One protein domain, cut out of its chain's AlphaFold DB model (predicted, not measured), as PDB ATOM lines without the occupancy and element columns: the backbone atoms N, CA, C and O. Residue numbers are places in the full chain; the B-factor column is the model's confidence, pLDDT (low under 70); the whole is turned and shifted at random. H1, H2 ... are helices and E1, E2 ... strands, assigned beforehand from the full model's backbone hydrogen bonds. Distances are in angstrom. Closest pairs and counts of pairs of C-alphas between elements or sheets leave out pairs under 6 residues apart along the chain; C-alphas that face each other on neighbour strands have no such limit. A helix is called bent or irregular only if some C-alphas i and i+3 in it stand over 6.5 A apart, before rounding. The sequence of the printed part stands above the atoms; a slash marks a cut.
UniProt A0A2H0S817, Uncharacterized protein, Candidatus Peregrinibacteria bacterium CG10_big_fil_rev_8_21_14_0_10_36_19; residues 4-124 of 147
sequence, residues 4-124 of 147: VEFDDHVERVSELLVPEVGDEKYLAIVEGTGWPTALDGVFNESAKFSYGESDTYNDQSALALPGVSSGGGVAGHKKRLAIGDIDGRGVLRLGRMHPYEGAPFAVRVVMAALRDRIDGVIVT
ATOM      1  N   VAL A   4     134.536  87.824 118.181       93.56
ATOM      2  CA  VAL A   4     135.223  88.622 117.152       93.56
ATOM      3  C   VAL A   4     134.342  88.732 115.911       93.56
ATOM      4  O   VAL A   4     134.018  89.828 115.486       93.56
ATOM      5  N   GLU A   5     133.824  87.600 115.430       88.94
ATOM      6  CA  GLU A   5     132.902  87.570 114.289       88.94
ATOM      7  C   GLU A   5     131.649  88.427 114.531       88.94
ATOM      8  O   GLU A   5     131.162  89.094 113.621       88.94
ATOM      9  N   PHE A   6     131.106  88.403 115.755       90.31
ATOM     10  CA  PHE A   6     129.954  89.226 116.115       90.31
ATOM     11  C   PHE A   6     130.293  90.719 116.080       90.31
ATOM     12  O   PHE A   6     129.532  91.489 115.497       90.31
ATOM     13  N   ASP A   7     131.417  91.116 116.676       93.31
ATOM     14  CA  ASP A   7     131.861  92.510 116.705       93.31
ATOM     15  C   ASP A   7     132.139  93.026 115.276       93.31
ATOM     16  O   ASP A   7     131.663  94.105 114.930       93.31
ATOM     17  N   ASP A   8     132.759  92.218 114.406       92.88
ATOM     18  CA  ASP A   8     132.996  92.557 112.991       92.88
ATOM     19  C   ASP A   8     131.687  92.785 112.220       92.88
ATOM     20  O   ASP A   8     131.612  93.594 111.292       92.88
ATOM     21  N   HIS A   9     130.638  92.018 112.537       90.69
ATOM     22  CA  HIS A   9     129.312  92.232 111.959       90.69
ATOM     23  C   HIS A   9     128.670  93.515 112.487       90.69
ATOM     24  O   HIS A   9     128.023  94.226 111.720       90.69
ATOM     25  N   VAL A  10     128.839  93.814 113.776       94.69
ATOM     26  CA  VAL A  10     128.329  95.049 114.383       94.69
ATOM     27  C   VAL A  10     128.997  96.273 113.771       94.69
ATOM     28  O   VAL A  10     128.293  97.226 113.449       94.69
ATOM     29  N   GLU A  11     130.313  96.249 113.571       94.69
ATOM     30  CA  GLU A  11     131.061  97.341 112.943       94.69
ATOM     31  C   GLU A  11     130.560  97.609 111.518       94.69
ATOM     32  O   GLU A  11     130.077  98.705 111.242       94.69
ATOM     33  N   ARG A  12     130.515  96.581 110.660       91.62
ATOM     34  CA  ARG A  12     130.011  96.702 109.278       91.62
ATOM     35  C   ARG A  12     128.577  97.225 109.200       91.62
ATOM     36  O   ARG A  12     128.253  98.056 108.358       91.62
ATOM     37  N   VAL A  13     127.692  96.746 110.075       92.62
ATOM     38  CA  VAL A  13     126.301  97.228 110.121       92.62
ATOM     39  C   VAL A  13     126.230  98.660 110.656       92.62
ATOM     40  O   VAL A  13     125.378  99.428 110.215       92.62
ATOM     41  N   SER A  14     127.128  99.049 111.565       94.00
ATOM     42  CA  SER A  14     127.212 100.429 112.059       94.00
ATOM     43  C   SER A  14     127.625 101.389 110.949       94.00
ATOM     44  O   SER A  14     126.994 102.428 110.803       94.00
ATOM     45  N   GLU A  15     128.619 101.032 110.134       92.56
ATOM     46  CA  GLU A  15     129.070 101.850 108.998       92.56
ATOM     47  C   GLU A  15     127.946 102.143 107.996       92.56
ATOM     48  O   GLU A  15     127.905 103.229 107.424       92.56
ATOM     49  N   LEU A  16     127.013 101.202 107.823       90.75
ATOM     50  CA  LEU A  16     125.854 101.365 106.943       90.75
ATOM     51  C   LEU A  16     124.730 102.180 107.588       90.75
ATOM     52  O   LEU A  16     124.135 103.028 106.936       90.75
ATOM     53  N   LEU A  17     124.404 101.911 108.855       92.50
ATOM     54  CA  LEU A  17     123.199 102.464 109.482       92.50
ATOM     55  C   LEU A  17     123.425 103.800 110.185       92.50
ATOM     56  O   LEU A  17     122.498 104.599 110.274       92.50
ATOM     57  N   VAL A  18     124.623 104.054 110.714       93.94
ATOM     58  CA  VAL A  18     124.923 105.296 111.440       93.94
ATOM     59  C   VAL A  18     124.754 106.548 110.571       93.94
ATOM     60  O   VAL A  18     124.148 107.497 111.069       93.94
ATOM     61  N   PRO A  19     125.210 106.583 109.303       92.81
ATOM     62  CA  PRO A  19     124.979 107.735 108.430       92.81
ATOM     63  C   PRO A  19     123.493 108.047 108.202       92.81
ATOM     64  O   PRO A  19     123.133 109.210 108.063       92.81
ATOM     65  N   GLU A  20     122.641 107.022 108.213       91.38
ATOM     66  CA  GLU A  20     121.204 107.127 107.928       91.38
ATOM     67  C   GLU A  20     120.405 107.670 109.115       91.38
ATOM     68  O   GLU A  20     119.420 108.379 108.936       91.38
ATOM     69  N   VAL A  21     120.828 107.345 110.339       91.88
ATOM     70  CA  VAL A  21     120.149 107.788 111.569       91.88
ATOM     71  C   VAL A  21     120.787 109.027 112.204       91.88
ATOM     72  O   VAL A  21     120.177 109.658 113.068       91.88
ATOM     73  N   GLY A  22     122.022 109.359 111.821       91.50
ATOM     74  CA  GLY A  22     122.792 110.462 112.389       91.50
ATOM     75  C   GLY A  22     122.990 110.345 113.908       91.50
ATOM     76  O   GLY A  22     123.313 109.275 114.444       91.50
ATOM     77  N   ASP A  23     122.798 111.473 114.596       91.62
ATOM     78  CA  ASP A  23     122.904 111.603 116.057       91.62
ATOM     79  C   ASP A  23     121.542 111.542 116.774       91.62
ATOM     80  O   ASP A  23     121.464 111.681 117.999       91.62
ATOM     81  N   GLU A  24     120.455 111.332 116.028       92.00
ATOM     82  CA  GLU A  24     119.108 111.285 116.586       92.00
ATOM     83  C   GLU A  24     118.871 110.031 117.441       92.00
ATOM     84  O   GLU A  24     119.516 108.987 117.286       92.00
ATOM     85  N   LYS A  25     117.925 110.141 118.381       95.56
ATOM     86  CA  LYS A  25     117.511 109.032 119.247       95.56
ATOM     87  C   LYS A  25     116.197 108.437 118.771       95.56
ATOM     88  O   LYS A  25     115.219 109.153 118.554       95.56
ATOM     89  N   TYR A  26     116.173 107.115 118.697       97.81
ATOM     90  CA  TYR A  26     115.077 106.342 118.150       97.81
ATOM     91  C   TYR A  26     114.481 105.392 119.183       97.81
ATOM     92  O   TYR A  26     115.188 104.738 119.957       97.81
ATOM     93  N   LEU A  27     113.163 105.237 119.097       97.38
ATOM     94  CA  LEU A  27     112.450 104.133 119.720       97.38
ATOM     95  C   LEU A  27     112.557 102.893 118.821       97.38
ATOM     96  O   LEU A  27     112.085 102.899 117.685       97.38
ATOM     97  N   ALA A  28     113.140 101.811 119.328       97.00
ATOM     98  CA  ALA A  28     113.208 100.545 118.608       97.00
ATOM     99  C   ALA A  28     111.956  99.698 118.871       97.00
ATOM    100  O   ALA A  28     111.603  99.437 120.020       97.00
ATOM    101  N   ILE A  29     111.304  99.216 117.815       94.56
ATOM    102  CA  ILE A  29     110.149  98.319 117.886       94.56
ATOM    103  C   ILE A  29     110.515  97.003 117.208       94.56
ATOM    104  O   ILE A  29     110.678  96.946 115.993       94.56
ATOM    105  N   VAL A  30     110.618  95.927 117.988       92.12
ATOM    106  CA  VAL A  30     110.810  94.566 117.475       92.12
ATOM    107  C   VAL A  30     109.442  93.937 117.225       92.12
ATOM    108  O   VAL A  30     108.672  93.675 118.159       92.12
ATOM    109  N   GLU A  31     109.137  93.698 115.955       88.25
ATOM    110  CA  GLU A  31     107.822  93.264 115.493       88.25
ATOM    111  C   GLU A  31     107.652  91.746 115.615       88.25
ATOM    112  O   GLU A  31     108.346  90.939 114.991       88.25
ATOM    113  N   GLY A  32     106.695  91.347 116.443       83.06
ATOM    114  CA  GLY A  32     106.266  89.971 116.591       83.06
ATOM    115  C   GLY A  32     105.318  89.527 115.487       83.06
ATOM    116  O   GLY A  32     104.824  90.322 114.694       83.06
ATOM    117  N   THR A  33     104.990  88.236 115.468       79.81
ATOM    118  CA  THR A  33     103.995  87.692 114.534       79.81
ATOM    119  C   THR A  33     102.672  88.464 114.652       79.81
ATOM    120  O   THR A  33     102.145  88.599 115.757       79.81
ATOM    121  N   GLY A  34     102.144  88.959 113.527       75.88
ATOM    122  CA  GLY A  34     100.881  89.711 113.457       75.88
ATOM    123  C   GLY A  34     100.991  91.230 113.668       75.88
ATOM    124  O   GLY A  34      99.996  91.924 113.505       75.88
ATOM    125  N   TRP A  35     102.180  91.749 113.985       79.88
ATOM    126  CA  TRP A  35     102.448  93.184 114.146       79.88
ATOM    127  C   TRP A  35     102.999  93.940 112.921       79.88
ATOM    128  O   TRP A  35     102.826  95.156 112.902       79.88
ATOM    129  N   PRO A  36     103.591  93.317 111.875       73.62
ATOM    130  CA  PRO A  36     104.224  94.083 110.797       73.62
ATOM    131  C   PRO A  36     103.305  94.991 109.980       73.62
ATOM    132  O   PRO A  36     103.806  95.826 109.235       73.62
ATOM    133  N   THR A  37     101.986  94.819 110.075       81.19
ATOM    134  CA  THR A  37     100.989  95.684 109.426       81.19
ATOM    135  C   THR A  37     100.303  96.643 110.395       81.19
ATOM    136  O   THR A  37      99.622  97.562 109.954       81.19
ATOM    137  N   ALA A  38     100.490  96.475 111.710       83.12
ATOM    138  CA  ALA A  38      99.809  97.274 112.730       83.12
ATOM    139  C   ALA A  38     100.208  98.759 112.689       83.12
ATOM    140  O   ALA A  38      99.448  99.608 113.142       83.12
ATOM    141  N   LEU A  39     101.389  99.060 112.141       84.06
ATOM    142  CA  LEU A  39     101.948 100.408 112.073       84.06
ATOM    143  C   LEU A  39     101.940 101.004 110.657       84.06
ATOM    144  O   LEU A  39     102.320 102.156 110.492       84.06
ATOM    145  N   ASP A  40     101.502 100.264 109.633       85.25
ATOM    146  CA  ASP A  40     101.662 100.689 108.229       85.25
ATOM    147  C   ASP A  40     100.842 101.951 107.874       85.25
ATOM    148  O   ASP A  40     101.161 102.624 106.903       85.25
ATOM    149  N   GLY A  41      99.820 102.303 108.665       87.50
ATOM    150  CA  GLY A  41      99.024 103.527 108.480       87.50
ATOM    151  C   GLY A  41      99.490 104.752 109.274       87.50
ATOM    152  O   GLY A  41      98.895 105.813 109.131       87.50
ATOM    153  N   VAL A  42     100.500 104.602 110.137       91.62
ATOM    154  CA  VAL A  42     100.998 105.677 111.023       91.62
ATOM    155  C   VAL A  42     102.511 105.872 110.945       91.62
ATOM    156  O   VAL A  42     103.029 106.847 111.474       91.62
ATOM    157  N   PHE A  43     103.223 104.932 110.325       94.00
ATOM    158  CA  PHE A  43     104.668 104.970 110.178       94.00
ATOM    159  C   PHE A  43     105.060 105.613 108.851       94.00
ATOM    160  O   PHE A  43     104.768 105.075 107.780       94.00
ATOM    161  N   ASN A  44     105.777 106.725 108.940       94.69
ATOM    162  CA  ASN A  44     106.365 107.411 107.801       94.69
ATOM    163  C   ASN A  44     107.757 106.813 107.541       94.69
ATOM    164  O   ASN A  44     108.720 107.145 108.227       94.69
ATOM    165  N   GLU A  45     107.857 105.874 106.597       93.38
ATOM    166  CA  GLU A  45     109.120 105.196 106.260       93.38
ATOM    167  C   GLU A  45     110.056 106.133 105.477       93.38
ATOM    168  O   GLU A  45     109.685 106.630 104.414       93.38
ATOM    169  N   SER A  46     111.275 106.343 105.982       91.75
ATOM    170  CA  SER A  46     112.328 107.124 105.320       91.75
ATOM    171  C   SER A  46     113.385 106.241 104.657       91.75
ATOM    172  O   SER A  46     113.860 106.567 103.572       91.75
ATOM    173  N   ALA A  47     113.724 105.103 105.269       90.88
ATOM    174  CA  ALA A  47     114.685 104.147 104.726       90.88
ATOM    175  C   ALA A  47     114.345 102.704 105.124       90.88
ATOM    176  O   ALA A  47     113.669 102.443 106.123       90.88
ATOM    177  N   LYS A  48     114.841 101.738 104.347       90.00
ATOM    178  CA  LYS A  48     114.661 100.305 104.614       90.00
ATOM    179  C   LYS A  48     115.894  99.494 104.215       90.00
ATOM    180  O   LYS A  48     116.515  99.758 103.191       90.00
ATOM    181  N   PHE A  49     116.182  98.460 105.001       88.38
ATOM    182  CA  PHE A  49     117.343  97.587 104.841       88.38
ATOM    183  C   PHE A  49     116.927  96.127 104.989       88.38
ATOM    184  O   PHE A  49     116.374  95.736 106.023       88.38
ATOM    185  N   SER A  50     117.204  95.304 103.978       85.75
ATOM    186  CA  SER A  50     116.998  93.857 104.072       85.75
ATOM    187  C   SER A  50     118.034  93.238 105.009       85.75
ATOM    188  O   SER A  50     119.196  93.643 105.038       85.75
ATOM    189  N   TYR A  51     117.632  92.237 105.789       85.25
ATOM    190  CA  TYR A  51     118.562  91.483 106.631       85.25
ATOM    191  C   TYR A  51     119.424  90.498 105.841       85.25
ATOM    192  O   TYR A  51     120.543  90.216 106.260       85.25
ATOM    193  N   GLY A  52     118.904  89.962 104.736       77.00
ATOM    194  CA  GLY A  52     119.618  89.051 103.837       77.00
ATOM    195  C   GLY A  52     120.061  89.751 102.557       77.00
ATOM    196  O   GLY A  52     119.975  90.974 102.457       77.00
ATOM    197  N   GLU A  53     120.504  88.973 101.569       60.34
ATOM    198  CA  GLU A  53     120.759  89.485 100.219       60.34
ATOM    199  C   GLU A  53     119.466  90.038  99.596       60.34
ATOM    200  O   GLU A  53     118.361  89.590  99.906       60.34
ATOM    201  N   SER A  54     119.599  91.076  98.772       50.53
ATOM    202  CA  SER A  54     118.461  91.744  98.147       50.53
ATOM    203  C   SER A  54     117.818  90.856  97.075       50.53
ATOM    204  O   SER A  54     118.476  90.498  96.101       50.53
ATOM    205  N   ASP A  55     116.519  90.566  97.203       43.91
ATOM    206  CA  ASP A  55     115.741  89.858  96.172       43.91
ATOM    207  C   ASP A  55     115.283  90.785  95.022       43.91
ATOM    208  O   ASP A  55     114.683  90.323  94.051       43.91
ATOM    209  N   THR A  56     115.536  92.104  95.093       43.19
ATOM    210  CA  THR A  56     115.115  93.054  94.046       43.19
ATOM    211  C   THR A  56     116.116  94.188  93.819       43.19
ATOM    212  O   THR A  56     116.659  94.779  94.744       43.19
ATOM    213  N   TYR A  57     116.300  94.562  92.553       37.88
ATOM    214  CA  TYR A  57     117.271  95.561  92.073       37.88
ATOM    215  C   TYR A  57     117.121  96.988  92.672       37.88
ATOM    216  O   TYR A  57     117.934  97.855  92.376       37.88
ATOM    217  N   ASN A  58     116.112  97.236  93.523       41.03
ATOM    218  CA  ASN A  58     115.792  98.537  94.134       41.03
ATOM    219  C   ASN A  58     115.909  98.571  95.678       41.03
ATOM    220  O   ASN A  58     115.525  99.570  96.285       41.03
ATOM    221  N   ASP A  59     116.394  97.514  96.336       52.56
ATOM    222  CA  ASP A  59     116.645  97.528  97.788       52.56
ATOM    223  C   ASP A  59     118.060  98.069  98.054       52.56
ATOM    224  O   ASP A  59     119.058  97.426  97.727       52.56
ATOM    225  N   GLN A  60     118.150  99.283  98.602       50.59
ATOM    226  CA  GLN A  60     119.395 100.057  98.638       50.59
ATOM    227  C   GLN A  60     120.487  99.540  99.579       50.59
ATOM    228  O   GLN A  60     121.612 100.014  99.455       50.59
ATOM    229  N   SER A  61     120.257  98.588 100.490       62.56
ATOM    230  CA  SER A  61     121.376  97.911 101.177       62.56
ATOM    231  C   SER A  61     120.924  96.665 101.932       62.56
ATOM    232  O   SER A  61     120.160  96.721 102.898       62.56
ATOM    233  N   ALA A  62     121.430  95.515 101.502       71.56
ATOM    234  CA  ALA A  62     121.429  94.311 102.314       71.56
ATOM    235  C   ALA A  62     122.406  94.496 103.483       71.56
ATOM    236  O   ALA A  62     123.574  94.809 103.266       71.56
ATOM    237  N   LEU A  63     121.960  94.251 104.715       81.75
ATOM    238  CA  LEU A  63     122.838  94.245 105.893       81.75
ATOM    239  C   LEU A  63     123.719  92.990 105.966       81.75
ATOM    240  O   LEU A  63     124.608  92.926 106.812       81.75
ATOM    241  N   ALA A  64     123.449  91.988 105.115       79.88
ATOM    242  CA  ALA A  64     124.157  90.707 105.074       79.88
ATOM    243  C   ALA A  64     124.325  90.097 106.479       79.88
ATOM    244  O   ALA A  64     125.422  89.725 106.912       79.88
ATOM    245  N   LEU A  65     123.218  90.050 107.231       81.69
ATOM    246  CA  LEU A  65     123.231  89.600 108.614       81.69
ATOM    247  C   LEU A  65     123.547  88.101 108.690       81.69
ATOM    248  O   LEU A  65     123.087  87.304 107.864       81.69
ATOM    249  N   PRO A  66     124.297  87.681 109.717       74.44
ATOM    250  CA  PRO A  66     124.765  86.311 109.826       74.44
ATOM    251  C   PRO A  66     123.607  85.316 109.950       74.44
ATOM    252  O   PRO A  66     122.733  85.451 110.812       74.44
ATOM    253  N   GLY A  67     123.645  84.279 109.111       74.31
ATOM    254  CA  GLY A  67     122.674  83.185 109.112       74.31
ATOM    255  C   GLY A  67     121.356  83.492 108.397       74.31
ATOM    256  O   GLY A  67     120.471  82.638 108.385       74.31
ATOM    257  N   VAL A  68     121.206  84.677 107.796       71.19
ATOM    258  CA  VAL A  68     120.012  85.044 107.023       71.19
ATOM    259  C   VAL A  68     120.183  84.597 105.575       71.19
ATOM    260  O   VAL A  68     120.936  85.206 104.826       71.19
ATOM    261  N   SER A  69     119.472  83.545 105.165       63.56
ATOM    262  CA  SER A  69     119.380  83.147 103.755       63.56
ATOM    263  C   SER A  69     118.113  83.700 103.093       63.56
ATOM    264  O   SER A  69     117.078  83.895 103.749       63.56
ATOM    265  N   SER A  70     118.185  83.905 101.775       55.59
ATOM    266  CA  SER A  70     117.114  84.457 100.929       55.59
ATOM    267  C   SER A  70     115.852  83.572 100.884       55.59
ATOM    268  O   SER A  70     114.779  84.038 100.534       55.59
ATOM    269  N   GLY A  71     115.933  82.299 101.305       48.41
ATOM    270  CA  GLY A  71     114.850  81.315 101.125       48.41
ATOM    271  C   GLY A  71     114.127  80.800 102.378       48.41
ATOM    272  O   GLY A  71     113.129  80.101 102.241       48.41
ATOM    273  N   GLY A  72     114.595  81.089 103.599       46.41
ATOM    274  CA  GLY A  72     114.054  80.467 104.823       46.41
ATOM    275  C   GLY A  72     113.413  81.472 105.768       46.41
ATOM    276  O   GLY A  72     114.106  82.001 106.630       46.41
ATOM    277  N   GLY A  73     112.140  81.820 105.580       53.31
ATOM    278  CA  GLY A  73     111.428  82.770 106.443       53.31
ATOM    279  C   GLY A  73     110.117  82.212 106.973       53.31
ATOM    280  O   GLY A  73     109.401  81.507 106.263       53.31
ATOM    281  N   VAL A  74     109.781  82.551 108.213       53.09
ATOM    282  CA  VAL A  74     108.444  82.296 108.761       53.09
ATOM    283  C   VAL A  74     107.440  83.253 108.118       53.09
ATOM    284  O   VAL A  74     107.644  84.468 108.099       53.09
ATOM    285  N   ALA A  75     106.326  82.715 107.614       55.31
ATOM    286  CA  ALA A  75     105.249  83.523 107.052       55.31
ATOM    287  C   ALA A  75     104.765  84.577 108.069       55.31
ATOM    288  O   ALA A  75     104.475  84.262 109.225       55.31
ATOM    289  N   GLY A  76     104.677  85.838 107.632       55.84
ATOM    290  CA  GLY A  76     104.229  86.959 108.466       55.84
ATOM    291  C   GLY A  76     105.336  87.738 109.185       55.84
ATOM    292  O   GLY A  76     105.016  88.504 110.090       55.84
ATOM    293  N   HIS A  77     106.609  87.561 108.810       62.59
ATOM    294  CA  HIS A  77     107.750  88.329 109.331       62.59
ATOM    295  C   HIS A  77     108.402  89.129 108.201       62.59
ATOM    296  O   HIS A  77     108.788  88.565 107.179       62.59
ATOM    297  N   LYS A  78     108.535  90.451 108.369       69.44
ATOM    298  CA  LYS A  78     109.313  91.292 107.446       69.44
ATOM    299  C   LYS A  78     110.785  91.174 107.866       69.44
ATOM    300  O   LYS A  78     111.125  91.678 108.923       69.44
ATOM    301  N   LYS A  79     111.661  90.511 107.102       81.00
ATOM    302  CA  LYS A  79     113.099  90.349 107.432       81.00
ATOM    303  C   LYS A  79     113.917  91.609 107.124       81.00
ATOM    304  O   LYS A  79     114.817  91.594 106.285       81.00
ATOM    305  N   ARG A  80     113.548  92.721 107.745       86.81
ATOM    306  CA  ARG A  80     114.106  94.030 107.421       86.81
ATOM    307  C   ARG A  80     114.187  94.928 108.644       86.81
ATOM    308  O   ARG A  80     113.431  94.757 109.599       86.81
ATOM    309  N   LEU A  81     115.058  95.918 108.560       91.69
ATOM    310  CA  LEU A  81     114.987  97.139 109.347       91.69
ATOM    311  C   LEU A  81     114.274  98.194 108.498       91.69
ATOM    312  O   LEU A  81     114.586  98.335 107.318       91.69
ATOM    313  N   ALA A  82     113.342  98.934 109.084       92.12
ATOM    314  CA  ALA A  82     112.844 100.178 108.513       92.12
ATOM    315  C   ALA A  82     113.106 101.330 109.487       92.12
ATOM    316  O   ALA A  82     112.949 101.172 110.700       92.12
ATOM    317  N   ILE A  83     113.518 102.464 108.940       94.62
ATOM    318  CA  ILE A  83     113.799 103.717 109.638       94.62
ATOM    319  C   ILE A  83     112.720 104.706 109.212       94.62
ATOM    320  O   ILE A  83     112.275 104.682 108.062       94.62
ATOM    321  N   GLY A  84     112.248 105.517 110.146       95.38
ATOM    322  CA  GLY A  84     111.192 106.479 109.885       95.38
ATOM    323  C   GLY A  84     110.726 107.157 111.160       95.38
ATOM    324  O   GLY A  84     111.420 107.123 112.179       95.38
ATOM    325  N   ASP A  85     109.526 107.718 111.119       96.69
ATOM    326  CA  ASP A  85     108.900 108.359 112.269       96.69
ATOM    327  C   ASP A  85     107.426 107.973 112.451       96.69
ATOM    328  O   ASP A  85     106.759 107.486 111.535       96.69
ATOM    329  N   ILE A  86     106.930 108.168 113.673       95.12
ATOM    330  CA  ILE A  86     105.501 108.198 114.004       95.12
ATOM    331  C   ILE A  86     105.258 109.521 114.724       95.12
ATOM    332  O   ILE A  86     105.849 109.752 115.779       95.12
ATOM    333  N   ASP A  87     104.419 110.389 114.161       94.31
ATOM    334  CA  ASP A  87     104.138 111.735 114.687       94.31
ATOM    335  C   ASP A  87     105.420 112.536 115.013       94.31
ATOM    336  O   ASP A  87     105.521 113.197 116.050       94.31
ATOM    337  N   GLY A  88     106.439 112.451 114.145       93.88
ATOM    338  CA  GLY A  88     107.719 113.148 114.313       93.88
ATOM    339  C   GLY A  88     108.671 112.520 115.340       93.88
ATOM    340  O   GLY A  88     109.765 113.038 115.564       93.88
ATOM    341  N   ARG A  89     108.303 111.396 115.967       95.12
ATOM    342  CA  ARG A  89     109.208 110.609 116.811       95.12
ATOM    343  C   ARG A  89     109.948 109.581 115.964       95.12
ATOM    344  O   ARG A  89     109.311 108.690 115.415       95.12
ATOM    345  N   GLY A  90     111.281 109.646 115.946       97.06
ATOM    346  CA  GLY A  90     112.131 108.649 115.291       97.06
ATOM    347  C   GLY A  90     111.868 107.226 115.799       97.06
ATOM    348  O   GLY A  90     111.926 106.953 117.005       97.06
ATOM    349  N   VAL A  91     111.577 106.313 114.874       96.81
ATOM    350  CA  VAL A  91     111.256 104.907 115.137       96.81
ATOM    351  C   VAL A  91     112.082 103.987 114.236       96.81
ATOM    352  O   VAL A  91     112.136 104.152 113.019       96.81
ATOM    353  N   LEU A  92     112.678 102.960 114.843       95.94
ATOM    354  CA  LEU A  92     113.293 101.834 114.139       95.94
ATOM    355  C   LEU A  92     112.340 100.642 114.216       95.94
ATOM    356  O   LEU A  92     112.094 100.117 115.302       95.94
ATOM    357  N   ARG A  93     111.813 100.182 113.082       93.38
ATOM    358  CA  ARG A  93     110.996  98.961 113.003       93.38
ATOM    359  C   ARG A  93     111.892  97.789 112.636       93.38
ATOM    360  O   ARG A  93     112.392  97.703 111.516       93.38
ATOM    361  N   LEU A  94     112.099  96.886 113.586       91.50
ATOM    362  CA  LEU A  94     112.908  95.691 113.411       91.50
ATOM    363  C   LEU A  94     112.009  94.483 113.188       91.50
ATOM    364  O   LEU A  94     111.283  94.042 114.083       91.50
ATOM    365  N   GLY A  95     112.135  93.899 112.004       86.62
ATOM    366  CA  GLY A  95     111.724  92.535 111.755       86.62
ATOM    367  C   GLY A  95     112.326  91.581 112.768       86.62
ATOM    368  O   GLY A  95     113.500  91.686 113.117       86.62
ATOM    369  N   ARG A  96     111.557  90.612 113.246       81.50
ATOM    370  CA  ARG A  96     112.125  89.567 114.091       81.50
ATOM    371  C   ARG A  96     112.644  88.407 113.249       81.50
ATOM    372  O   ARG A  96     112.124  88.107 112.184       81.50
ATOM    373  N   MET A  97     113.670  87.752 113.777       79.12
ATOM    374  CA  MET A  97     114.219  86.498 113.274       79.12
ATOM    375  C   MET A  97     114.287  85.527 114.448       79.12
ATOM    376  O   MET A  97     114.745  85.901 115.535       79.12
ATOM    377  N   HIS A  98     113.822  84.298 114.265       73.44
ATOM    378  CA  HIS A  98     113.899  83.285 115.306       73.44
ATOM    379  C   HIS A  98     115.187  82.462 115.197       73.44
ATOM    380  O   HIS A  98     115.683  82.219 114.097       73.44
ATOM    381  N   PRO A  99     115.702  81.933 116.322       71.06
ATOM    382  CA  PRO A  99     116.876  81.063 116.311       71.06
ATOM    383  C   PRO A  99     116.771  79.847 115.380       71.06
ATOM    384  O   PRO A  99     117.771  79.445 114.795       71.06
ATOM    385  N   TYR A 100     115.570  79.281 115.209       67.69
ATOM    386  CA  TYR A 100     115.347  78.129 114.331       67.69
ATOM    387  C   TYR A 100     115.407  78.472 112.834       67.69
ATOM    388  O   TYR A 100     115.460  77.565 112.011       67.69
ATOM    389  N   GLU A 101     115.428  79.758 112.471       68.38
ATOM    390  CA  GLU A 101     115.590  80.229 111.088       68.38
ATOM    391  C   GLU A 101     117.074  80.324 110.679       68.38
ATOM    392  O   GLU A 101     117.388  80.848 109.618       68.38
ATOM    393  N   GLY A 102     118.001  79.846 111.521       71.75
ATOM    394  CA  GLY A 102     119.442  79.839 111.236       71.75
ATOM    395  C   GLY A 102     120.170  81.150 111.553       71.75
ATOM    396  O   GLY A 102     121.395  81.190 111.489       71.75
ATOM    397  N   ALA A 103     119.445  82.191 111.980       77.31
ATOM    398  CA  ALA A 103     119.978  83.536 112.218       77.31
ATOM    399  C   ALA A 103     119.733  84.073 113.649       77.31
ATOM    400  O   ALA A 103     119.155  85.151 113.826       77.31
ATOM    401  N   PRO A 104     120.171  83.369 114.709       77.31
ATOM    402  CA  PRO A 104     119.851  83.725 116.098       77.31
ATOM    403  C   PRO A 104     120.370  85.100 116.556       77.31
ATOM    404  O   PRO A 104     119.931  85.604 117.591       77.31
ATOM    405  N   PHE A 105     121.303  85.705 115.815       83.12
ATOM    406  CA  PHE A 105     121.969  86.953 116.193       83.12
ATOM    407  C   PHE A 105     121.614  88.152 115.309       83.12
ATOM    408  O   PHE A 105     121.994  89.259 115.669       83.12
ATOM    409  N   ALA A 106     120.862  87.980 114.216       84.44
ATOM    410  CA  ALA A 106     120.621  89.041 113.230       84.44
ATOM    411  C   ALA A 106     120.092  90.342 113.864       84.44
ATOM    412  O   ALA A 106     120.738  91.383 113.796       84.44
ATOM    413  N   VAL A 107     118.975  90.267 114.594       88.12
ATOM    414  CA  VAL A 107     118.394  91.441 115.275       88.12
ATOM    415  C   VAL A 107     119.349  92.010 116.329       88.12
ATOM    416  O   VAL A 107     119.419  93.220 116.515       88.12
ATOM    417  N   ARG A 108     120.130  91.158 117.005       90.94
ATOM    418  CA  ARG A 108     121.092  91.604 118.028       90.94
ATOM    419  C   ARG A 108     122.237  92.410 117.425       90.94
ATOM    420  O   ARG A 108     122.659  93.368 118.057       90.94
ATOM    421  N   VAL A 109     122.707  92.043 116.233       92.88
ATOM    422  CA  VAL A 109     123.735  92.802 115.504       92.88
ATOM    423  C   VAL A 109     123.225  94.209 115.194       92.88
ATOM    424  O   VAL A 109     123.898  95.177 115.525       92.88
ATOM    425  N   VAL A 110     122.004  94.337 114.659       93.38
ATOM    426  CA  VAL A 110     121.396  95.649 114.356       93.38
ATOM    427  C   VAL A 110     121.233  96.497 115.620       93.38
ATOM    428  O   VAL A 110     121.620  97.662 115.649       93.38
ATOM    429  N   MET A 111     120.708  95.901 116.695       94.31
ATOM    430  CA  MET A 111     120.535  96.594 117.977       94.31
ATOM    431  C   MET A 111     121.874  97.027 118.586       94.31
ATOM    432  O   MET A 111     121.949  98.089 119.191       94.31
ATOM    433  N   ALA A 112     122.928  96.221 118.436       95.44
ATOM    434  CA  ALA A 112     124.262  96.562 118.918       95.44
ATOM    435  C   ALA A 112     124.904  97.686 118.090       95.44
ATOM    436  O   ALA A 112     125.499  98.590 118.675       95.44
ATOM    437  N   ALA A 113     124.727  97.670 116.766       95.38
ATOM    438  CA  ALA A 113     125.228  98.705 115.863       95.38
ATOM    439  C   ALA A 113     124.608 100.083 116.149       95.38
ATOM    440  O   ALA A 113     125.273 101.116 116.102       95.38
ATOM    441  N   LEU A 114     123.327 100.094 116.522       96.12
ATOM    442  CA  LEU A 114     122.578 101.310 116.833       96.12
ATOM    443  C   LEU A 114     122.410 101.560 118.335       96.12
ATOM    444  O   LEU A 114     121.623 102.423 118.714       96.12
ATOM    445  N   ARG A 115     123.146 100.852 119.205       96.12
ATOM    446  CA  ARG A 115     122.911 100.871 120.662       96.12
ATOM    447  C   ARG A 115     122.891 102.287 121.248       96.12
ATOM    448  O   ARG A 115     122.053 102.595 122.082       96.12
ATOM    449  N   ASP A 116     123.785 103.151 120.766       95.69
ATOM    450  CA  ASP A 116     123.951 104.510 121.276       95.69
ATOM    451  C   ASP A 116     122.923 105.474 120.655       95.69
ATOM    452  O   ASP A 116     122.832 106.614 121.090       95.69
ATOM    453  N   ARG A 117     122.117 105.040 119.677       96.19
ATOM    454  CA  ARG A 117     120.982 105.781 119.092       96.19
ATOM    455  C   ARG A 117     119.624 105.280 119.577       96.19
ATOM    456  O   ARG A 117     118.615 105.898 119.268       96.19
ATOM    457  N   ILE A 118     119.570 104.199 120.348       97.19
ATOM    458  CA  ILE A 118     118.317 103.637 120.856       97.19
ATOM    459  C   ILE A 118     118.093 104.124 122.288       97.19
ATOM    460  O   ILE A 118     118.917 103.879 123.165       97.19
ATOM    461  N   ASP A 119     116.970 104.799 122.541       96.44
ATOM    462  CA  ASP A 119     116.601 105.294 123.880       96.44
ATOM    463  C   ASP A 119     115.453 104.500 124.535       96.44
ATOM    464  O   ASP A 119     115.160 104.668 125.720       96.44
ATOM    465  N   GLY A 120     114.845 103.578 123.789       97.00
ATOM    466  CA  GLY A 120     113.808 102.678 124.271       97.00
ATOM    467  C   GLY A 120     113.603 101.497 123.331       97.00
ATOM    468  O   GLY A 120     113.837 101.593 122.127       97.00
ATOM    469  N   VAL A 121     113.149 100.369 123.886       96.75
ATOM    470  CA  VAL A 121     112.861  99.155 123.112       96.75
ATOM    471  C   VAL A 121     111.476  98.629 123.462       96.75
ATOM    472  O   VAL A 121     111.197  98.307 124.616       96.75
ATOM    473  N   ILE A 122     110.624  98.485 122.452       94.56
ATOM    474  CA  ILE A 122     109.339  97.793 122.529       94.56
ATOM    475  C   ILE A 122     109.492  96.456 121.815       94.56
ATOM    476  O   ILE A 122     109.854  96.404 120.642       94.56
ATOM    477  N   VAL A 123     109.196  95.359 122.507       92.06
ATOM    478  CA  VAL A 123     109.220  94.017 121.914       92.06
ATOM    479  C   VAL A 123     107.810  93.458 121.908       92.06
ATOM    480  O   VAL A 123     107.176  93.335 122.955       92.06
ATOM    481  N   THR A 124     107.331  93.084 120.728       89.62
ATOM    482  CA  THR A 124     106.018  92.461 120.553       89.62
ATOM    483  C   THR A 124     106.177  90.991 120.165       89.62
ATOM    484  O   THR A 124     107.150  90.587 119.524       89.62
TER     485      THR A 124
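This is residues 4 to 124 of the 147 residues of an uncharacterized protein of Candidatus Peregrinibacteria bacterium CG10_big_fil_rev_8_21_14_0_10_36_19 (UniProt A0A2H0S817). A twisted five-stranded sheet forms a wall, with the short helix H2 packed over one face and the longer helix H1 set steeply to H2, its last residues grazing the sheet. Along the printed 121 residues the order is H1 E1 E2 E3 E4 H2 E5; the mixed sheet runs E2 E3 E4 E1 E5. The class is mixed, helices and strands, with 59 residues, under half, in named elements. The whole is compact and rounded, with a radius of gyration of the C-alphas of 13.4 A and spans of 35 by 31 by 29 A.

H1, residues 4 to 21, only grazes the sheet with residues 16 to 21. It touches H2, residues 106 to 113, closest at the C-alphas of Ser 14 and Ala 113, 4.6 A, the same way at a steep tilt of 67 degrees, only just short of perpendicular. E1, residues 26 to 31, is parallel to E4, residues 89 to 95 (N 29 to O 92, 2.8 A), and to edge strand E5, residues 118 to 123 (N 30 to O 122, 2.8 A). E2, residues 44 to 50, the other edge strand, and E3, residues 80 to 86, form a hairpin (N 49 to O 81, 2.8 A), as do E3 and E4 (N 93 to O 82, 2.8 A); E2 E3 E4 is a meander, each strand the antiparallel neighbour of the one before. H2 lies over E4 at a height over the sheet of 9.0 A, along the strands, at 8 degrees to E4 on the local plane. E4, H2 and E5 are a split strand-helix-strand unit, two same-way strands with E1 between them and a right-handed crossover. Every O i to N i+4 pair is within hydrogen-bond range in H2, and 12 of 14 in H1.

H1 begins at C-alpha 4 (135.223, 88.622, 117.152) and is 25.0 A long, irregular but only just: C-alphas 16 and 19 are 6.6 A apart. E2, E3 and E4 are 17.6, 17.8 and 18.9 A long. E5 ends at C-alpha 123 (109.220, 94.017, 121.914).

The C-alphas of Val 4 and Gly 41, the two farthest apart, are 40.1 A from each other. The printed part has no cut. The links E1 to E2 and E2 to E3 are long, 12 and 29 residues. Residues 53 to 61, 69 to 78 and 100 to 101 have pLDDT under 70.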